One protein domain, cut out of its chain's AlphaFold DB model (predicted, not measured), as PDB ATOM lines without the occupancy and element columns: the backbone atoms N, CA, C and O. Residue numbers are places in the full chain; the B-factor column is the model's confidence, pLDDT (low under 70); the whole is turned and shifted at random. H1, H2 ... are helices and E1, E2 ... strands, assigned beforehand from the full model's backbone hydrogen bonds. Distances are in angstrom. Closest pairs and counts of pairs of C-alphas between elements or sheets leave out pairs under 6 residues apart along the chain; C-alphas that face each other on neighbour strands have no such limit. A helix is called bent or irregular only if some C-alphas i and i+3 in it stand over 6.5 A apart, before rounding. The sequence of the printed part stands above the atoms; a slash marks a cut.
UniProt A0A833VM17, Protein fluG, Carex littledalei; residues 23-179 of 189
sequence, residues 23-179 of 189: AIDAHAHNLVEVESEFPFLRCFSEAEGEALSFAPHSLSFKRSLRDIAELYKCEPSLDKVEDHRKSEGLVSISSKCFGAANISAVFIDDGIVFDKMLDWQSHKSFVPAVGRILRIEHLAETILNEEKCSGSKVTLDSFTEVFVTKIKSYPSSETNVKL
ATOM      1  N   ALA A  23     177.668 120.973 186.271       94.81
ATOM      2  CA  ALA A  23     176.511 121.581 186.905       94.81
ATOM      3  C   ALA A  23     176.468 121.277 188.410       94.81
ATOM      4  O   ALA A  23     176.810 120.180 188.857       94.81
ATOM      5  N   ILE A  24     175.989 122.251 189.185       95.62
ATOM      6  CA  ILE A  24     175.578 122.057 190.576       95.62
ATOM      7  C   ILE A  24     174.065 122.195 190.603       95.62
ATOM      8  O   ILE A  24     173.538 123.284 190.362       95.62
ATOM      9  N   ASP A  25     173.374 121.102 190.902       95.06
ATOM     10  CA  ASP A  25     171.942 121.149 191.144       95.06
ATOM     11  C   ASP A  25     171.700 121.561 192.598       95.06
ATOM     12  O   ASP A  25     171.800 120.770 193.536       95.06
ATOM     13  N   ALA A  26     171.444 122.852 192.785       94.19
ATOM     14  CA  ALA A  26     171.247 123.443 194.099       94.19
ATOM     15  C   ALA A  26     169.879 123.110 194.719       94.19
ATOM     16  O   ALA A  26     169.641 123.514 195.861       94.19
ATOM     17  N   HIS A  27     168.976 122.429 193.999       94.00
ATOM     18  CA  HIS A  27     167.675 122.047 194.530       94.00
ATOM     19  C   HIS A  27     167.019 120.890 193.762       94.00
ATOM     20  O   HIS A  27     166.320 121.109 192.773       94.00
ATOM     21  N   ALA A  28     167.123 119.686 194.317       93.81
ATOM     22  CA  ALA A  28     166.454 118.489 193.823       93.81
ATOM     23  C   ALA A  28     165.646 117.792 194.928       93.81
ATOM     24  O   ALA A  28     165.776 118.104 196.112       93.81
ATOM     25  N   HIS A  29     164.831 116.816 194.534       93.44
ATOM     26  CA  HIS A  29     164.110 115.916 195.436       93.44
ATOM     27  C   HIS A  29     164.662 114.493 195.334       93.44
ATOM     28  O   HIS A  29     165.331 114.153 194.356       93.44
ATOM     29  N   ASN A  30     164.406 113.670 196.353       93.50
ATOM     30  CA  ASN A  30     164.937 112.310 196.397       93.50
ATOM     31  C   ASN A  30     164.404 111.464 195.242       93.50
ATOM     32  O   ASN A  30     163.229 111.530 194.874       93.50
ATOM     33  N   LEU A  31     165.271 110.587 194.746       94.62
ATOM     34  CA  LEU A  31     164.848 109.447 193.950       94.62
ATOM     35  C   LEU A  31     164.010 108.479 194.793       94.62
ATOM     36  O   LEU A  31     164.192 108.364 196.007       94.62
ATOM     37  N   VAL A  32     163.137 107.746 194.111       94.69
ATOM     38  CA  VAL A  32     162.343 106.652 194.675       94.69
ATOM     39  C   VAL A  32     162.736 105.328 194.024       94.69
ATOM     40  O   VAL A  32     163.208 105.302 192.883       94.69
ATOM     41  N   GLU A  33     162.542 104.229 194.750       93.00
ATOM     42  CA  GLU A  33     162.777 102.878 194.232       93.00
ATOM     43  C   GLU A  33     161.885 102.553 193.023       93.00
ATOM     44  O   GLU A  33     160.833 103.159 192.808       93.00
ATOM     45  N   VAL A  34     162.291 101.574 192.208       89.31
ATOM     46  CA  VAL A  34     161.567 101.196 190.974       89.31
ATOM     47  C   VAL A  34     160.137 100.735 191.265       89.31
ATOM     48  O   VAL A  34     159.242 100.941 190.447       89.31
ATOM     49  N   GLU A  35     159.932 100.141 192.432       90.88
ATOM     50  CA  GLU A  35     158.676  99.612 192.938       90.88
ATOM     51  C   GLU A  35     157.787 100.692 193.566       90.88
ATOM     52  O   GLU A  35     156.730 100.346 194.095       90.88
ATOM     53  N   SER A  36     158.215 101.956 193.598       93.38
ATOM     54  CA  SER A  36     157.415 103.061 194.132       93.38
ATOM     55  C   SER A  36     156.097 103.219 193.374       93.38
ATOM     56  O   SER A  36     156.013 102.982 192.167       93.38
ATOM     57  N   GLU A  37     155.060 103.636 194.093       92.06
ATOM     58  CA  GLU A  37     153.765 104.013 193.526       92.06
ATOM     59  C   GLU A  37     153.808 105.389 192.839       92.06
ATOM     60  O   GLU A  37     152.831 105.789 192.201       92.06
ATOM     61  N   PHE A  38     154.932 106.108 192.924       90.12
ATOM     62  CA  PHE A  38     155.127 107.396 192.275       90.12
ATOM     63  C   PHE A  38     154.990 107.270 190.745       90.12
ATOM     64  O   PHE A  38     155.822 106.627 190.092       90.12
ATOM     65  N   PRO A  39     153.973 107.903 190.126       90.88
ATOM     66  CA  PRO A  39     153.718 107.725 188.703       90.88
ATOM     67  C   PRO A  39     154.861 108.272 187.851       90.88
ATOM     68  O   PRO A  39     155.231 109.438 187.984       90.88
ATOM     69  N   PHE A  40     155.359 107.488 186.892       91.81
ATOM     70  CA  PHE A  40     156.452 107.933 186.019       91.81
ATOM     71  C   PHE A  40     156.111 109.212 185.231       91.81
ATOM     72  O   PHE A  40     156.969 110.061 185.004       91.81
ATOM     73  N   LEU A  41     154.834 109.414 184.888       93.88
ATOM     74  CA  LEU A  41     154.363 110.633 184.225       93.88
ATOM     75  C   LEU A  41     154.623 111.910 185.051       93.88
ATOM     76  O   LEU A  41     154.840 112.976 184.472       93.88
ATOM     77  N   ARG A  42     154.670 111.812 186.387       91.56
ATOM     78  CA  ARG A  42     154.987 112.943 187.275       91.56
ATOM     79  C   ARG A  42     156.429 113.417 187.158       91.56
ATOM     80  O   ARG A  42     156.705 114.570 187.451       91.56
ATOM     81  N   CYS A  43     157.339 112.603 186.626       89.81
ATOM     82  CA  CYS A  43     158.694 113.061 186.306       89.81
ATOM     83  C   CYS A  43     158.714 114.163 185.226       89.81
ATOM     84  O   CYS A  43     159.749 114.785 184.998       89.81
ATOM     85  N   PHE A  44     157.586 114.410 184.550       92.69
ATOM     86  CA  PHE A  44     157.449 115.408 183.492       92.69
ATOM     87  C   PHE A  44     156.517 116.575 183.857       92.69
ATOM     88  O   PHE A  44     156.356 117.496 183.046       92.69
ATOM     89  N   SER A  45     155.866 116.536 185.024       91.06
ATOM     90  CA  SER A  45     154.870 117.531 185.425       91.06
ATOM     91  C   SER A  45     154.593 117.513 186.928       91.06
ATOM     92  O   SER A  45     154.398 116.452 187.511       91.06
ATOM     93  N   GLU A  46     154.442 118.705 187.504       89.12
ATOM     94  CA  GLU A  46     153.944 118.913 188.873       89.12
ATOM     95  C   GLU A  46     152.415 118.765 188.988       89.12
ATOM     96  O   GLU A  46     151.850 118.913 190.068       89.12
ATOM     97  N   ALA A  47     151.711 118.529 187.874       91.50
ATOM     98  CA  ALA A  47     150.264 118.374 187.890       91.50
ATOM     99  C   ALA A  47     149.842 117.124 188.681       91.50
ATOM    100  O   ALA A  47     150.496 116.079 188.651       91.50
ATOM    101  N   GLU A  48     148.695 117.219 189.348       88.69
ATOM    102  CA  GLU A  48     148.093 116.121 190.102       88.69
ATOM    103  C   GLU A  48     146.665 115.841 189.627       88.69
ATOM    104  O   GLU A  48     146.046 116.648 188.927       88.69
ATOM    105  N   GLY A  49     146.134 114.678 190.010       90.06
ATOM    106  CA  GLY A  49     144.769 114.278 189.674       90.06
ATOM    107  C   GLY A  49     144.508 114.284 188.166       90.06
ATOM    108  O   GLY A  49     145.340 113.844 187.372       90.06
ATOM    109  N   GLU A  50     143.347 114.797 187.764       93.06
ATOM    110  CA  GLU A  50     142.938 114.861 186.355       93.06
ATOM    111  C   GLU A  50     143.904 115.698 185.500       93.06
ATOM    112  O   GLU A  50     144.180 115.342 184.354       93.06
ATOM    113  N   ALA A  51     144.486 116.762 186.062       94.12
ATOM    114  CA  ALA A  51     145.388 117.652 185.334       94.12
ATOM    115  C   ALA A  51     146.653 116.930 184.833       94.12
ATOM    116  O   ALA A  51     147.166 117.257 183.761       94.12
ATOM    117  N   LEU A  52     147.125 115.904 185.554       94.12
ATOM    118  CA  LEU A  52     148.281 115.101 185.149       94.12
ATOM    119  C   LEU A  52     148.059 114.402 183.799       94.12
ATOM    120  O   LEU A  52     149.002 114.255 183.023       94.12
ATOM    121  N   SER A  53     146.815 114.043 183.468       94.44
ATOM    122  CA  SER A  53     146.482 113.419 182.179       94.44
ATOM    123  C   SER A  53     146.766 114.326 180.974       94.44
ATOM    124  O   SER A  53     146.965 113.830 179.866       94.44
ATOM    125  N   PHE A  54     146.877 115.642 181.189       95.56
ATOM    126  CA  PHE A  54     147.218 116.619 180.155       95.56
ATOM    127  C   PHE A  54     148.724 116.887 180.036       95.56
ATOM    128  O   PHE A  54     149.145 117.537 179.073       95.56
ATOM    129  N   ALA A  55     149.557 116.363 180.945       95.94
ATOM    130  CA  ALA A  55     151.012 116.514 180.885       95.94
ATOM    131  C   ALA A  55     151.613 116.145 179.511       95.94
ATOM    132  O   ALA A  55     152.449 116.920 179.027       95.94
ATOM    133  N   PRO A  56     151.153 115.084 178.803       96.50
ATOM    134  CA  PRO A  56     151.646 114.741 177.468       96.50
ATOM    135  C   PRO A  56     151.476 115.828 176.399       96.50
ATOM    136  O   PRO A  56     152.178 115.839 175.383       96.50
ATOM    137  N   HIS A  57     150.554 116.771 176.603       96.06
ATOM    138  CA  HIS A  57     150.331 117.874 175.671       96.06
ATOM    139  C   HIS A  57     151.311 119.037 175.869       96.06
ATOM    140  O   HIS A  57     151.471 119.847 174.950       96.06
ATOM    141  N   SER A  58     152.007 119.088 177.008       96.00
ATOM    142  CA  SER A  58     152.974 120.137 177.329       96.00
ATOM    143  C   SER A  58     154.253 120.053 176.485       96.00
ATOM    144  O   SER A  58     154.665 118.993 176.004       96.00
ATOM    145  N   LEU A  59     154.914 121.201 176.304       96.38
ATOM    146  CA  LEU A  59     156.205 121.261 175.615       96.38
ATOM    147  C   LEU A  59     157.321 120.597 176.438       96.38
ATOM    148  O   LEU A  59     158.200 119.964 175.855       96.38
ATOM    149  N   SER A  60     157.283 120.737 177.767       94.06
ATOM    150  CA  SER A  60     158.247 120.114 178.681       94.06
ATOM    151  C   SER A  60     158.229 118.598 178.538       94.06
ATOM    152  O   SER A  60     159.281 118.019 178.294       94.06
ATOM    153  N   PHE A  61     157.046 117.977 178.568       96.44
ATOM    154  CA  PHE A  61     156.907 116.536 178.365       96.44
ATOM    155  C   PHE A  61     157.496 116.090 177.026       96.44
ATOM    156  O   PHE A  61     158.368 115.228 176.992       96.44
ATOM    157  N   LYS A  62     157.063 116.702 175.916       97.19
ATOM    158  CA  LYS A  62     157.487 116.287 174.565       97.19
ATOM    159  C   LYS A  62     158.994 116.422 174.363       97.19
ATOM    160  O   LYS A  62     159.599 115.580 173.706       97.19
ATOM    161  N   ARG A  63     159.592 117.486 174.910       97.12
ATOM    162  CA  ARG A  63     161.040 117.704 174.867       97.12
ATOM    163  C   ARG A  63     161.766 116.651 175.699       97.12
ATOM    164  O   ARG A  63     162.588 115.927 175.152       97.12
ATOM    165  N   SER A  64     161.422 116.533 176.978       96.12
ATOM    166  CA  SER A  64     162.093 115.618 177.901       96.12
ATOM    167  C   SER A  64     161.952 114.157 177.477       96.12
ATOM    168  O   SER A  64     162.919 113.412 177.566       96.12
ATOM    169  N   LEU A  65     160.787 113.740 176.966       97.50
ATOM    170  CA  LEU A  65     160.580 112.372 176.488       97.50
ATOM    171  C   LEU A  65     161.522 112.035 175.328       97.50
ATOM    172  O   LEU A  65     162.134 110.971 175.328       97.50
ATOM    173  N   ARG A  66     161.661 112.944 174.357       97.81
ATOM    174  CA  ARG A  66     162.591 112.771 173.237       97.81
ATOM    175  C   ARG A  66     164.035 112.692 173.730       97.81
ATOM    176  O   ARG A  66     164.748 111.782 173.324       97.81
ATOM    177  N   ASP A  67     164.444 113.617 174.594       97.06
ATOM    178  CA  ASP A  67     165.833 113.717 175.055       97.06
ATOM    179  C   ASP A  67     166.223 112.488 175.909       97.06
ATOM    180  O   ASP A  67     167.310 111.931 175.755       97.06
ATOM    181  N   ILE A  68     165.311 111.991 176.753       97.00
ATOM    182  CA  ILE A  68     165.517 110.758 177.527       97.00
ATOM    183  C   ILE A  68     165.531 109.529 176.614       97.00
ATOM    184  O   ILE A  68     166.380 108.657 176.785       97.00
ATOM    185  N   ALA A  69     164.629 109.443 175.635       97.81
ATOM    186  CA  ALA A  69     164.610 108.323 174.697       97.81
ATOM    187  C   ALA A  69     165.890 108.253 173.853       97.81
ATOM    188  O   ALA A  69     166.426 107.166 173.637       97.81
ATOM    189  N   GLU A  70     166.432 109.403 173.441       98.19
ATOM    190  CA  GLU A  70     167.733 109.492 172.777       98.19
ATOM    191  C   GLU A  70     168.865 109.007 173.695       98.19
ATOM    192  O   GLU A  70     169.668 108.162 173.289       98.19
ATOM    193  N   LEU A  71     168.881 109.453 174.957       97.31
ATOM    194  CA  LEU A  71     169.853 109.003 175.959       97.31
ATOM    195  C   LEU A  71     169.775 107.486 176.208       97.31
ATOM    196  O   LEU A  71     170.799 106.814 176.357       97.31
ATOM    197  N   TYR A  72     168.564 106.935 176.256       96.81
ATOM    198  CA  TYR A  72     168.309 105.511 176.488       96.81
ATOM    199  C   TYR A  72     168.440 104.669 175.217       96.81
ATOM    200  O   TYR A  72     168.503 103.443 175.302       96.81
ATOM    201  N   LYS A  73     168.544 105.312 174.046       97.44
ATOM    202  CA  LYS A  73     168.541 104.678 172.721       97.44
ATOM    203  C   LYS A  73     167.310 103.792 172.515       97.44
ATOM    204  O   LYS A  73     167.411 102.689 171.977       97.44
ATOM    205  N   CYS A  74     166.151 104.277 172.952       97.19
ATOM    206  CA  CYS A  74     164.865 103.613 172.785       97.19
ATOM    207  C   CYS A  74     163.881 104.489 171.996       97.19
ATOM    208  O   CYS A  74     164.177 105.619 171.608       97.19
ATOM    209  N   GLU A  75     162.713 103.933 171.692       97.75
ATOM    210  CA  GLU A  75     161.649 104.668 171.013       97.75
ATOM    211  C   GLU A  75     161.119 105.811 171.907       97.75
ATOM    212  O   GLU A  75     160.905 105.583 173.100       97.75
ATOM    213  N   PRO A  76     160.854 107.018 171.361       96.19
ATOM    214  CA  PRO A  76     160.366 108.172 172.118       96.19
ATOM    215  C   PRO A  76     158.874 108.063 172.463       96.19
ATOM    216  O   PRO A  76     158.054 108.883 172.050       96.19
ATOM    217  N   SER A  77     158.526 107.043 173.242       96.94
ATOM    218  CA  SER A  77     157.204 106.841 173.834       96.94
ATOM    219  C   SER A  77     157.331 106.624 175.340       96.94
ATOM    220  O   SER A  77     158.349 106.124 175.822       96.94
ATOM    221  N   LEU A  78     156.302 107.028 176.091       96.06
ATOM    222  CA  LEU A  78     156.324 106.975 177.555       96.06
ATOM    223  C   LEU A  78     156.556 105.545 178.055       96.06
ATOM    224  O   LEU A  78     157.480 105.323 178.833       96.06
ATOM    225  N   ASP A  79     155.792 104.590 177.524       97.12
ATOM    226  CA  ASP A  79     155.873 103.179 177.907       97.12
ATOM    227  C   ASP A  79     157.261 102.595 177.619       97.12
ATOM    228  O   ASP A  79     157.835 101.917 178.461       97.12
ATOM    229  N   LYS A  80     157.864 102.906 176.462       98.06
ATOM    230  CA  LYS A  80     159.192 102.371 176.102       98.06
ATOM    231  C   LYS A  80     160.313 102.961 176.943       98.06
ATOM    232  O   LYS A  80     161.270 102.254 177.263       98.06
ATOM    233  N   VAL A  81     160.208 104.237 177.301       97.31
ATOM    234  CA  VAL A  81     161.151 104.874 178.223       97.31
ATOM    235  C   VAL A  81     160.995 104.291 179.629       97.31
ATOM    236  O   VAL A  81     162.000 103.990 180.274       97.31
ATOM    237  N   GLU A  82     159.763 104.085 180.093       96.00
ATOM    238  CA  GLU A  82     159.494 103.508 181.409       96.00
ATOM    239  C   GLU A  82     159.940 102.043 181.508       96.00
ATOM    240  O   GLU A  82     160.593 101.667 182.483       96.00
ATOM    241  N   ASP A  83     159.649 101.231 180.492       96.50
ATOM    242  CA  ASP A  83     160.069  99.832 180.404       96.50
ATOM    243  C   ASP A  83     161.596  99.719 180.448       96.50
ATOM    244  O   ASP A  83     162.135  98.939 181.233       96.50
ATOM    245  N   HIS A  84     162.303 100.542 179.659       96.50
ATOM    246  CA  HIS A  84     163.767 100.583 179.670       96.50
ATOM    247  C   HIS A  84     164.306 100.980 181.047       96.50
ATOM    248  O   HIS A  84     165.242 100.363 181.559       96.50
ATOM    249  N   ARG A  85     163.693 101.991 181.679       94.81
ATOM    250  CA  ARG A  85     164.067 102.432 183.026       94.81
ATOM    251  C   ARG A  85     163.946 101.291 184.036       94.81
ATOM    252  O   ARG A  85     164.852 101.089 184.843       94.81
ATOM    253  N   LYS A  86     162.833 100.553 183.994       94.62
ATOM    254  CA  LYS A  86     162.568  99.414 184.885       94.62
ATOM    255  C   LYS A  86     163.538  98.262 184.634       94.62
ATOM    256  O   LYS A  86     164.042  97.694 185.596       94.62
ATOM    257  N   SER A  87     163.831  97.936 183.373       96.06
ATOM    258  CA  SER A  87     164.713  96.812 183.035       96.06
ATOM    259  C   SER A  87     166.178  97.053 183.398       96.06
ATOM    260  O   SER A  87     166.861  96.124 183.814       96.06
ATOM    261  N   GLU A  88     166.668  98.284 183.236       95.19
ATOM    262  CA  GLU A  88     168.055  98.649 183.560       95.19
ATOM    263  C   GLU A  88     168.288  98.810 185.070       95.19
ATOM    264  O   GLU A  88     169.410  98.650 185.553       95.19
ATOM    265  N   GLY A  89     167.231  99.133 185.817       94.25
ATOM    266  CA  GLY A  89     167.281  99.370 187.254       94.25
ATOM    267  C   GLY A  89     167.757 100.778 187.632       94.25
ATOM    268  O   GLY A  89     168.435 101.479 186.875       94.25
ATOM    269  N   LEU A  90     167.400 101.191 188.852       93.19
ATOM    270  CA  LEU A  90     167.591 102.559 189.344       93.19
ATOM    271  C   LEU A  90     169.055 103.008 189.306       93.19
ATOM    272  O   LEU A  90     169.351 104.088 188.810       93.19
ATOM    273  N   VAL A  91     169.981 102.174 189.784       94.75
ATOM    274  CA  VAL A  91     171.406 102.535 189.874       94.75
ATOM    275  C   VAL A  91     172.010 102.816 188.494       94.75
ATOM    276  O   VAL A  91     172.703 103.823 188.321       94.75
ATOM    277  N   SER A  92     171.735 101.954 187.506       95.81
ATOM    278  CA  SER A  92     172.238 102.108 186.133       95.81
ATOM    279  C   SER A  92     171.681 103.378 185.491       95.81
ATOM    280  O   SER A  92     172.435 104.209 184.975       95.81
ATOM    281  N   ILE A  93     170.362 103.572 185.586       95.50
ATOM    282  CA  ILE A  93     169.692 104.730 184.997       95.50
ATOM    283  C   ILE A  93     170.136 106.036 185.648       95.50
ATOM    284  O   ILE A  93     170.482 106.970 184.928       95.50
ATOM    285  N   SER A  94     170.183 106.102 186.977       95.38
ATOM    286  CA  SER A  94     170.650 107.290 187.690       95.38
ATOM    287  C   SER A  94     172.081 107.632 187.290       95.38
ATOM    288  O   SER A  94     172.342 108.761 186.887       95.38
ATOM    289  N   SER A  95     172.993 106.657 187.267       96.06
ATOM    290  CA  SER A  95     174.376 106.896 186.827       96.06
ATOM    291  C   SER A  95     174.443 107.444 185.395       96.06
ATOM    292  O   SER A  95     175.180 108.392 185.123       96.06
ATOM    293  N   LYS A  96     173.631 106.896 184.477       96.31
ATOM    294  CA  LYS A  96     173.536 107.360 183.084       96.31
ATOM    295  C   LYS A  96     173.012 108.799 182.999       96.31
ATOM    296  O   LYS A  96     173.594 109.610 182.286       96.31
ATOM    297  N   CYS A  97     171.946 109.127 183.730       96.44
ATOM    298  CA  CYS A  97     171.325 110.451 183.723       96.44
ATOM    299  C   CYS A  97     172.206 111.524 184.383       96.44
ATOM    300  O   CYS A  97     172.455 112.555 183.763       96.44
ATOM    301  N   PHE A  98     172.721 111.278 185.592       95.56
ATOM    302  CA  PHE A  98     173.608 112.218 186.290       95.56
ATOM    303  C   PHE A  98     174.914 112.448 185.518       95.56
ATOM    304  O   PHE A  98     175.374 113.586 185.412       95.56
ATOM    305  N   GLY A  99     175.470 111.390 184.915       95.06
ATOM    306  CA  GLY A  99     176.646 111.489 184.051       95.06
ATOM    307  C   GLY A  99     176.383 112.306 182.784       95.06
ATOM    308  O   GLY A  99     177.165 113.195 182.459       95.06
ATOM    309  N   ALA A 100     175.265 112.060 182.095       95.31
ATOM    310  CA  ALA A 100     174.887 112.817 180.898       95.31
ATOM    311  C   ALA A 100     174.607 114.300 181.193       95.31
ATOM    312  O   ALA A 100     174.900 115.154 180.362       95.31
ATOM    313  N   ALA A 101     174.079 114.609 182.379       93.62
ATOM    314  CA  ALA A 101     173.846 115.976 182.840       93.62
ATOM    315  C   ALA A 101     175.116 116.679 183.367       93.62
ATOM    316  O   ALA A 101     175.054 117.859 183.707       93.62
ATOM    317  N   ASN A 102     176.254 115.976 183.440       95.44
ATOM    318  CA  ASN A 102     177.533 116.488 183.940       95.44
ATOM    319  C   ASN A 102     177.423 117.143 185.334       95.44
ATOM    320  O   ASN A 102     177.975 118.217 185.579       95.44
ATOM    321  N   ILE A 103     176.678 116.521 186.252       95.25
ATOM    322  CA  ILE A 103     176.432 117.065 187.596       95.25
ATOM    323  C   ILE A 103     177.590 116.695 188.534       95.25
ATOM    324  O   ILE A 103     177.923 115.522 188.692       95.25
ATOM    325  N   SER A 104     178.186 117.689 189.197       95.88
ATOM    326  CA  SER A 104     179.244 117.489 190.200       95.88
ATOM    327  C   SER A 104     178.738 117.544 191.642       95.88
ATOM    328  O   SER A 104     179.373 116.974 192.533       95.88
ATOM    329  N   ALA A 105     177.595 118.193 191.878       95.88
ATOM    330  CA  ALA A 105     176.950 118.223 193.182       95.88
ATOM    331  C   ALA A 105     175.424 118.323 193.078       95.88
ATOM    332  O   ALA A 105     174.913 119.001 192.187       95.88
ATOM    333  N   VAL A 106     174.714 117.699 194.020       95.69
ATOM    334  CA  VAL A 106     173.252 117.797 194.153       95.69
ATOM    335  C   VAL A 106     172.854 118.117 195.592       95.69
ATOM    336  O   VAL A 106     173.422 117.575 196.539       95.69
ATOM    337  N   PHE A 107     171.876 118.998 195.770       95.69
ATOM    338  CA  PHE A 107     171.323 119.350 197.073       95.69
ATOM    339  C   PHE A 107     169.881 118.856 197.170       95.69
ATOM    340  O   PHE A 107     169.004 119.329 196.452       95.69
ATOM    341  N   ILE A 108     169.657 117.891 198.058       95.56
ATOM    342  CA  ILE A 108     168.426 117.111 198.141       95.56
ATOM    343  C   ILE A 108     167.521 117.662 199.243       95.56
ATOM    344  O   ILE A 108     167.882 117.644 200.420       95.56
ATOM    345  N   ASP A 109     166.340 118.136 198.863       94.31
ATOM    346  CA  ASP A 109     165.228 118.438 199.761       94.31
ATOM    347  C   ASP A 109     164.384 117.185 199.976       94.31
ATOM    348  O   ASP A 109     163.573 116.810 199.123       94.31
ATOM    349  N   ASP A 110     164.592 116.576 201.142       92.00
ATOM    350  CA  ASP A 110     163.911 115.372 201.613       92.00
ATOM    351  C   ASP A 110     162.640 115.673 202.425       92.00
ATOM    352  O   ASP A 110     162.072 114.785 203.053       92.00
ATOM    353  N   GLY A 111     162.176 116.928 202.414       90.62
ATOM    354  CA  GLY A 111     160.972 117.361 203.118       90.62
ATOM    355  C   GLY A 111     159.662 117.118 202.361       90.62
ATOM    356  O   GLY A 111     158.600 117.396 202.917       90.62
ATOM    357  N   ILE A 112     159.703 116.645 201.106       87.75
ATOM    358  CA  ILE A 112     158.523 116.066 200.434       87.75
ATOM    359  C   ILE A 112     158.565 114.565 200.633       87.75
ATOM    360  O   ILE A 112     159.532 113.932 200.232       87.75
ATOM    361  N   VAL A 113     157.498 114.006 201.197       88.75
ATOM    362  CA  VAL A 113     157.401 112.569 201.435       88.75
ATOM    363  C   VAL A 113     156.763 111.879 200.231       88.75
ATOM    364  O   VAL A 113     155.608 112.135 199.891       88.75
ATOM    365  N   PHE A 114     157.515 110.969 199.625       90.38
ATOM    366  CA  PHE A 114     157.063 109.987 198.646       90.38
ATOM    367  C   PHE A 114     157.276 108.579 199.205       90.38
ATOM    368  O   PHE A 114     158.060 108.367 200.135       90.38
ATOM    369  N   ASP A 115     156.579 107.594 198.649       94.50
ATOM    370  CA  ASP A 115     156.806 106.209 199.035       94.50
ATOM    371  C   ASP A 115     158.161 105.722 198.497       94.50
ATOM    372  O   ASP A 115     158.580 106.067 197.394       94.50
ATOM    373  N   LYS A 116     158.864 104.917 199.301       94.56
ATOM    374  CA  LYS A 116     160.146 104.291 198.926       94.56
ATOM    375  C   LYS A 116     161.213 105.283 198.441       94.56
ATOM    376  O   LYS A 116     161.999 104.965 197.551       94.56
ATOM    377  N   MET A 117     161.251 106.479 199.029       94.62
ATOM    378  CA  MET A 117     162.360 107.409 198.829       94.62
ATOM    379  C   MET A 117     163.675 106.791 199.289       94.62
ATOM    380  O   MET A 117     163.748 106.170 200.352       94.62
ATOM    381  N   LEU A 118     164.727 107.031 198.516       94.38
ATOM    382  CA  LEU A 118     166.088 106.781 198.964       94.38
ATOM    383  C   LEU A 118     166.472 107.766 200.068       94.38
ATOM    384  O   LEU A 118     165.972 108.892 200.106       94.38
ATOM    385  N   ASP A 119     167.430 107.387 200.910       93.88
ATOM    386  CA  ASP A 119     168.093 108.348 201.787       93.88
ATOM    387  C   ASP A 119     168.844 109.401 200.951       93.88
ATOM    388  O   ASP A 119     169.388 109.109 199.878       93.88
ATOM    389  N   TRP A 120     168.889 110.650 201.424       93.19
ATOM    390  CA  TRP A 120     169.541 111.722 200.670       93.19
ATOM    391  C   TRP A 120     171.026 111.409 200.419       93.19
ATOM    392  O   TRP A 120     171.523 111.674 199.323       93.19
ATOM    393  N   GLN A 121     171.724 110.756 201.357       94.44
ATOM    394  CA  GLN A 121     173.139 110.402 201.216       94.44
ATOM    395  C   GLN A 121     173.378 109.317 200.167       94.44
ATOM    396  O   GLN A 121     174.479 109.259 199.613       94.44
ATOM    397  N   SER A 122     172.374 108.495 199.838       94.62
ATOM    398  CA  SER A 122     172.484 107.460 198.801       94.62
ATOM    399  C   SER A 122     172.837 108.040 197.427       94.62
ATOM    400  O   SER A 122     173.447 107.358 196.608       94.62
ATOM    401  N   HIS A 123     172.559 109.325 197.184       95.38
ATOM    402  CA  HIS A 123     172.909 110.003 195.932       95.38
ATOM    403  C   HIS A 123     174.430 110.167 195.732       95.38
ATOM    404  O   HIS A 123     174.872 110.413 194.610       95.38
ATOM    405  N   LYS A 124     175.254 109.947 196.774       95.94
ATOM    406  CA  LYS A 124     176.730 109.924 196.675       95.94
ATOM    407  C   LYS A 124     177.238 108.812 195.751       95.94
ATOM    408  O   LYS A 124     178.377 108.861 195.303       95.94
ATOM    409  N   SER A 125     176.404 107.816 195.451       95.50
ATOM    410  CA  SER A 125     176.706 106.794 194.447       95.50
ATOM    411  C   SER A 125     176.661 107.319 193.007       95.50
ATOM    412  O   SER A 125     177.194 106.654 192.123       95.50
ATOM    413  N   PHE A 126     176.051 108.485 192.760       95.00
ATOM    414  CA  PHE A 126     175.858 109.044 191.415       95.00
ATOM    415  C   PHE A 126     176.647 110.329 191.173       95.00
ATOM    416  O   PHE A 126     177.023 110.598 190.034       95.00
ATOM    417  N   VAL A 127     176.906 111.116 192.223       95.69
ATOM    418  CA  VAL A 127     177.635 112.386 192.124       95.69
ATOM    419  C   VAL A 127     178.687 112.539 193.228       95.69
ATOM    420  O   VAL A 127     178.489 112.032 194.333       95.69
ATOM    421  N   PRO A 128     179.790 113.270 192.969       95.25
ATOM    422  CA  PRO A 128     180.872 113.456 193.940       95.25
ATOM    423  C   PRO A 128     180.452 114.110 195.261       95.25
ATOM    424  O   PRO A 128     180.997 113.775 196.313       95.25
ATOM    425  N   ALA A 129     179.518 115.062 195.212       95.12
ATOM    426  CA  ALA A 129     179.076 115.812 196.380       95.12
ATOM    427  C   ALA A 129     177.551 115.816 196.499       95.12
ATOM    428  O   ALA A 129     176.828 116.040 195.530       95.12
ATOM    429  N   VAL A 130     177.062 115.608 197.718       95.44
ATOM    430  CA  VAL A 130     175.638 115.695 198.036       95.44
ATOM    431  C   VAL A 130     175.471 116.554 199.276       95.44
ATOM    432  O   VAL A 130     176.162 116.332 200.271       95.44
ATOM    433  N   GLY A 131     174.559 117.517 199.209       93.75
ATOM    434  CA  GLY A 131     174.080 118.273 200.358       93.75
ATOM    435  C   GLY A 131     172.616 117.964 200.642       93.75
ATOM    436  O   GLY A 131     171.884 117.488 199.776       93.75
ATOM    437  N   ARG A 132     172.179 118.269 201.856       94.50
ATOM    438  CA  ARG A 132     170.780 118.208 202.258       94.50
ATOM    439  C   ARG A 132     170.177 119.607 202.273       94.50
ATOM    440  O   ARG A 132     170.843 120.582 202.617       94.50
ATOM    441  N   ILE A 133     168.903 119.709 201.938       93.69
ATOM    442  CA  ILE A 133     168.097 120.911 202.102       93.69
ATOM    443  C   ILE A 133     167.057 120.631 203.179       93.69
ATOM    444  O   ILE A 133     166.188 119.783 203.017       93.69
ATOM    445  N   LEU A 134     167.133 121.377 204.275       92.88
ATOM    446  CA  LEU A 134     166.131 121.365 205.326       92.88
ATOM    447  C   LEU A 134     164.942 122.232 204.908       92.88
ATOM    448  O   LEU A 134     165.042 123.463 204.858       92.88
ATOM    449  N   ARG A 135     163.807 121.585 204.648       93.25
ATOM    450  CA  ARG A 135     162.516 122.245 204.453       93.25
ATOM    451  C   ARG A 135     161.924 122.649 205.795       93.25
ATOM    452  O   ARG A 135     161.456 121.808 206.566       93.25
ATOM    453  N   ILE A 136     161.953 123.940 206.092       93.69
ATOM    454  CA  ILE A 136     161.620 124.411 207.439       93.69
ATOM    455  C   ILE A 136     160.129 124.353 207.752       93.69
ATOM    456  O   ILE A 136     159.771 124.230 208.919       93.69
ATOM    457  N   GLU A 137     159.264 124.367 206.741       92.75
ATOM    458  CA  GLU A 137     157.825 124.153 206.906       92.75
ATOM    459  C   GLU A 137     157.544 122.743 207.415       92.75
ATOM    460  O   GLU A 137     156.790 122.576 208.368       92.75
ATOM    461  N   HIS A 138     158.204 121.739 206.830       92.56
ATOM    462  CA  HIS A 138     158.058 120.350 207.253       92.56
ATOM    463  C   HIS A 138     158.589 120.142 208.678       92.56
ATOM    464  O   HIS A 138     157.964 119.465 209.496       92.56
ATOM    465  N   LEU A 139     159.712 120.788 209.019       93.06
ATOM    466  CA  LEU A 139     160.229 120.793 210.386       93.06
ATOM    467  C   LEU A 139     159.239 121.440 211.370       93.06
ATOM    468  O   LEU A 139     158.990 120.886 212.442       93.06
ATOM    469  N   ALA A 140     158.678 122.597 211.013       93.44
ATOM    470  CA  ALA A 140     157.699 123.304 211.832       93.44
ATOM    471  C   ALA A 140     156.434 122.461 212.052       93.44
ATOM    472  O   ALA A 140     155.993 122.304 213.189       93.44
ATOM    473  N   GLU A 141     155.888 121.877 210.986       92.38
ATOM    474  CA  GLU A 141     154.731 120.984 211.044       92.38
ATOM    475  C   GLU A 141     154.999 119.763 211.934       92.38
ATOM    476  O   GLU A 141     154.171 119.422 212.778       92.38
ATOM    477  N   THR A 142     156.178 119.148 211.809       92.19
ATOM    478  CA  THR A 142     156.581 118.003 212.640       92.19
ATOM    479  C   THR A 142     156.577 118.361 214.124       92.19
ATOM    480  O   THR A 142     155.985 117.639 214.924       92.19
ATOM    481  N   ILE A 143     157.160 119.507 214.499       92.50
ATOM    482  CA  ILE A 143     157.157 119.992 215.892       92.50
ATOM    483  C   ILE A 143     155.722 120.186 216.397       92.50
ATOM    484  O   ILE A 143     155.383 119.742 217.490       92.50
ATOM    485  N   LEU A 144     154.860 120.826 215.603       91.62
ATOM    486  CA  LEU A 144     153.471 121.074 215.997       91.62
ATOM    487  C   LEU A 144     152.675 119.772 216.173       91.62
ATOM    488  O   LEU A 144     151.860 119.671 217.093       91.62
ATOM    489  N   ASN A 145     152.914 118.771 215.326       90.38
ATOM    490  CA  ASN A 145     152.260 117.467 215.416       90.38
ATOM    491  C   ASN A 145     152.747 116.646 216.622       90.38
ATOM    492  O   ASN A 145     151.921 116.045 217.311       90.38
ATOM    493  N   GLU A 146     154.050 116.657 216.920       87.88
ATOM    494  CA  GLU A 146     154.627 116.030 218.121       87.88
ATOM    495  C   GLU A 146     154.002 116.607 219.403       87.88
ATOM    496  O   GLU A 146     153.561 115.865 220.282       87.88
ATOM    497  N   GLU A 147     153.876 117.933 219.480       82.69
ATOM    498  CA  GLU A 147     153.293 118.613 220.639       82.69
ATOM    499  C   GLU A 147     151.778 118.413 220.764       82.69
ATOM    500  O   GLU A 147     151.242 118.264 221.865       82.69
ATOM    501  N   LYS A 148     151.060 118.339 219.641       77.56
ATOM    502  CA  LYS A 148     149.634 117.990 219.652       77.56
ATOM    503  C   LYS A 148     149.405 116.608 220.271       77.56
ATOM    504  O   LYS A 148     148.439 116.427 221.011       77.56
ATOM    505  N   CYS A 149     150.292 115.652 219.998       73.44
ATOM    506  CA  CYS A 149     150.249 114.313 220.584       73.44
ATOM    507  C   CYS A 149     150.635 114.295 222.074       73.44
ATOM    508  O   CYS A 149     150.147 113.437 222.807       73.44
ATOM    509  N   SER A 150     151.469 115.235 222.536       76.50
ATOM    510  CA  SER A 150     151.900 115.333 223.941       76.50
ATOM    511  C   SER A 150     150.825 115.925 224.868       76.50
ATOM    512  O   SER A 150     150.913 115.783 226.088       76.50
ATOM    513  N   GLY A 151     149.791 116.571 224.310       72.44
ATOM    514  CA  GLY A 151     148.731 117.239 225.075       72.44
ATOM    515  C   GLY A 151     149.170 118.560 225.723       72.44
ATOM    516  O   GLY A 151     148.422 119.137 226.517       72.44
ATOM    517  N   SER A 152     150.368 119.048 225.390       74.31
ATOM    518  CA  SER A 152     150.932 120.292 225.914       74.31
ATOM    519  C   SER A 152     150.301 121.527 225.260       74.31
ATOM    520  O   SER A 152     149.937 121.529 224.084       74.31
ATOM    521  N   LYS A 153     150.182 122.627 226.014       79.38
ATOM    522  CA  LYS A 153     149.797 123.931 225.449       79.38
ATOM    523  C   LYS A 153     151.015 124.575 224.785       79.38
ATOM    524  O   LYS A 153     151.845 125.159 225.475       79.38
ATOM    525  N   VAL A 154     151.096 124.501 223.459       84.00
ATOM    526  CA  VAL A 154     152.142 125.185 222.684       84.00
ATOM    527  C   VAL A 154     151.918 126.697 222.723       84.00
ATOM    528  O   VAL A 154     150.852 127.193 222.365       84.00
ATOM    529  N   THR A 155     152.943 127.431 223.143       90.44
ATOM    530  CA  THR A 155     153.040 128.888 222.989       90.44
ATOM    531  C   THR A 155     153.974 129.227 221.828       90.44
ATOM    532  O   THR A 155     154.765 128.387 221.395       90.44
ATOM    533  N   LEU A 156     153.912 130.463 221.325       91.88
ATOM    534  CA  LEU A 156     154.837 130.918 220.282       91.88
ATOM    535  C   LEU A 156     156.300 130.854 220.749       91.88
ATOM    536  O   LEU A 156     157.171 130.454 219.975       91.88
ATOM    537  N   ASP A 157     156.554 131.199 222.011       93.50
ATOM    538  CA  ASP A 157     157.895 131.189 222.601       93.50
ATOM    539  C   ASP A 157     158.439 129.761 222.705       93.50
ATOM    540  O   ASP A 157     159.528 129.486 222.202       93.50
ATOM    541  N   SER A 158     157.648 128.829 223.251       91.44
ATOM    542  CA  SER A 158     158.049 127.419 223.347       91.44
ATOM    543  C   SER A 158     158.266 126.788 221.969       91.44
ATOM    544  O   SER A 158     159.210 126.028 221.777       91.44
ATOM    545  N   PHE A 159     157.432 127.128 220.978       93.62
ATOM    546  CA  PHE A 159     157.634 126.674 219.601       93.62
ATOM    547  C   PHE A 159     158.933 127.230 219.009       93.62
ATOM    548  O   PHE A 159     159.713 126.483 218.422       93.62
ATOM    549  N   THR A 160     159.183 128.530 219.177       94.94
ATOM    550  CA  THR A 160     160.365 129.205 218.626       94.94
ATOM    551  C   THR A 160     161.648 128.644 219.233       94.94
ATOM    552  O   THR A 160     162.612 128.405 218.504       94.94
ATOM    553  N   GLU A 161     161.656 128.374 220.538       94.25
ATOM    554  CA  GLU A 161     162.779 127.735 221.223       94.25
ATOM    555  C   GLU A 161     163.088 126.354 220.628       94.25
ATOM    556  O   GLU A 161     164.230 126.094 220.233       94.25
ATOM    557  N   VAL A 162     162.075 125.493 220.487       93.75
ATOM    558  CA  VAL A 162     162.238 124.146 219.914       93.75
ATOM    559  C   VAL A 162     162.674 124.219 218.452       93.75
ATOM    560  O   VAL A 162     163.619 123.539 218.053       93.75
ATOM    561  N   PHE A 163     162.035 125.067 217.649       94.31
ATOM    562  CA  PHE A 163     162.323 125.215 216.225       94.31
ATOM    563  C   PHE A 163     163.754 125.700 215.970       94.31
ATOM    564  O   PHE A 163     164.491 125.077 215.204       94.31
ATOM    565  N   VAL A 164     164.192 126.759 216.661       94.44
ATOM    566  CA  VAL A 164     165.568 127.273 216.550       94.44
ATOM    567  C   VAL A 164     166.578 126.241 217.044       94.44
ATOM    568  O   VAL A 164     167.637 126.088 216.432       94.44
ATOM    569  N   THR A 165     166.262 125.513 218.117       94.50
ATOM    570  CA  THR A 165     167.116 124.432 218.627       94.50
ATOM    571  C   THR A 165     167.268 123.315 217.598       94.50
ATOM    572  O   THR A 165     168.398 122.924 217.299       94.50
ATOM    573  N   LYS A 166     166.168 122.850 216.984       93.00
ATOM    574  CA  LYS A 166     166.220 121.825 215.932       93.00
ATOM    575  C   LYS A 166     166.991 122.321 214.704       93.00
ATOM    576  O   LYS A 166     167.870 121.601 214.243       93.00
ATOM    577  N   ILE A 167     166.778 123.551 214.225       91.44
ATOM    578  CA  ILE A 167     167.562 124.111 213.103       91.44
ATOM    579  C   ILE A 167     169.063 124.099 213.413       91.44
ATOM    580  O   ILE A 167     169.855 123.636 212.597       91.44
ATOM    581  N   LYS A 168     169.460 124.571 214.601       90.44
ATOM    582  CA  LYS A 168     170.872 124.615 215.017       90.44
ATOM    583  C   LYS A 168     171.492 123.232 215.223       90.44
ATOM    584  O   LYS A 168     172.714 123.132 215.248       90.44
ATOM    585  N   SER A 169     170.677 122.191 215.390       91.12
ATOM    586  CA  SER A 169     171.157 120.816 215.536       91.12
ATOM    587  C   SER A 169     171.625 120.190 214.217       91.12
ATOM    588  O   SER A 169     172.373 119.214 214.248       91.12
ATOM    589  N   TYR A 170     171.233 120.747 213.063       85.81
ATOM    590  CA  TYR A 170     171.687 120.252 211.766       85.81
ATOM    591  C   TYR A 170     173.111 120.736 211.445       85.81
ATOM    592  O   TYR A 170     173.428 121.912 211.647       85.81
ATOM    593  N   PRO A 171     173.982 119.860 210.912       81.06
ATOM    594  CA  PRO A 171     175.348 120.225 210.563       81.06
ATOM    595  C   PRO A 171     175.364 121.235 209.408       81.06
ATOM    596  O   PRO A 171     174.903 120.948 208.300       81.06
ATOM    597  N   SER A 172     175.947 122.411 209.653       71.25
ATOM    598  CA  SER A 172     176.038 123.508 208.677       71.25
ATOM    599  C   SER A 172     176.913 123.190 207.462       71.25
ATOM    600  O   SER A 172     176.752 123.811 206.417       71.25
ATOM    601  N   SER A 173     177.822 122.218 207.573       70.50
ATOM    602  CA  SER A 173     178.661 121.749 206.464       70.50
ATOM    603  C   SER A 173     177.906 120.897 205.442       70.50
ATOM    604  O   SER A 173     178.427 120.663 204.356       70.50
ATOM    605  N   GLU A 174     176.708 120.418 205.784       66.62
ATOM    606  CA  GLU A 174     175.951 119.462 204.964       66.62
ATOM    607  C   GLU A 174     174.512 119.915 204.690       66.62
ATOM    608  O   GLU A 174     173.839 119.295 203.871       66.62
ATOM    609  N   THR A 175     174.036 120.984 205.342       65.56
ATOM    610  CA  THR A 175     172.621 121.382 205.317       65.56
ATOM    611  C   THR A 175     172.435 122.830 204.868       65.56
ATOM    612  O   THR A 175     172.890 123.760 205.531       65.56
ATOM    613  N   ASN A 176     171.689 123.019 203.780       75.12
ATOM    614  CA  ASN A 176     171.116 124.300 203.367       75.12
ATOM    615  C   ASN A 176     169.658 124.411 203.832       75.12
ATOM    616  O   ASN A 176     169.017 123.412 204.136       75.12
ATOM    617  N   VAL A 177     169.114 125.626 203.878       68.62
ATOM    618  CA  VAL A 177     167.732 125.880 204.317       68.62
ATOM    619  C   VAL A 177     166.881 126.305 203.125       68.62
ATOM    620  O   VAL A 177     167.309 127.153 202.341       68.62
ATOM    621  N   LYS A 178     165.664 125.762 203.009       77.25
ATOM    622  CA  LYS A 178     164.659 126.222 202.044       77.25
ATOM    623  C   LYS A 178     163.386 126.665 202.749       77.25
ATOM    624  O   LYS A 178     162.908 125.968 203.637       77.25
ATOM    625  N   LEU A 179     162.853 127.793 202.281       60.12
ATOM    626  CA  LEU A 179     161.556 128.355 202.647       60.12
ATOM    627  C   LEU A 179     160.687 128.473 201.383       60.12
ATOM    628  O   LEU A 179     161.089 129.102 200.402       60.12
TER     629      LEU A 179
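AT A GLANCE: This is residues 23 to 179 of the 189 residues of the protein "Protein fluG" of Carex littledalei (UniProt A0A833VM17). Picture a curled wall of four parallel strands, E1 to E4, with the short helix H6 over one face; helices H1 to H5 gather loosely at one end of the long axis. At the other end H7 and H8 form an arm of two helices between E3 and E4. You have 157 printed residues with eight named helices and four named strands, in the order E1 H1 H2 H3 H4 H5 E2 H6 E3 H7 H8 E4; the sheet's order is E1 E2 E3 E4, and the class is mixed, helices and strands. The whole is loose, with a radius of gyration of the C-alphas of 18.9 A and spans of 58 by 38 by 26 A.

HOW THE PARTS SIT: Start at edge strand E1, residues 23 to 29; its parallel neighbour is E2, residues 103 to 109, with N 25 and O 105 2.9 A apart. E3, residues 129 to 135, is parallel to E2, with N 108 to O 131 at 2.8 A, and edge strand E4, residues 175 to 178, is parallel to E3, with N 134 to O 176 at 2.8 A. The sheet is strongly twisted. Three strand-helix-strand units, parallel neighbour strands with helices between, follow: E1, H1 (40 to 44), H2 (49 to 57), H3 (59 to 72), H4 (78 to 88), H5 (90 to 100), E2; then E2, H6 (120 to 125), E3; then E3, H7 (136 to 150), H8 (156 to 169), E4; the last two crossovers are right-handed. H1 touches H2, C-alphas of Phe 44 and Ala 55 closest at 7.0 A. H1 and residues 60 to 64 of H3 only just touch, with 3 pairs of C-alphas within 8 A, Phe 44 and Phe 61 closest at 5.3 A. H3 touches H4, C-alphas of Ala 69 and Val 81 closest at 6.0 A. H5 only grazes the sheet, with residues 97 to 98. H6 lies over E2 at a height over the sheet of 8.1 A, along the strands. H7 touches H8 at a steep tilt of 58 degrees, opposite ways, C-alphas of Ala 140 and Phe 163 closest at 6.7 A. In H3, H4, H5, H7 and H8 every O i to N i+4 pair is within hydrogen-bond range; H1 has 0 of 1, H2 0 of 5 and H6 0 of 2, against 2 of 2, 5 of 6 and 3 of 3 O i to N i+3 pairs.

IN THESE COORDINATES: Find C-alpha 23 at (176.511, 121.581, 186.905), where E1 begins its 16.1 A. H3 is 19.9 A long, E3 19.5 A and H8 19.8 A. H7 runs 21.2 A from (161.620, 124.411, 207.439), and E4 ends at (164.659, 126.222, 202.044). H2 is irregular: C-alphas 53 and 56 are 7.1 A apart.

THE WHOLE: The C-alphas farthest apart, of Lys 73 and Lys 153, are 59.2 A apart. The printed part has no cut and no long link. Residues 148 to 153, of which 148 to 150 belong to H7, stand free. Mean pLDDT of the printed part is 91.9; residues 174, 175, 177 and 179 are under 70.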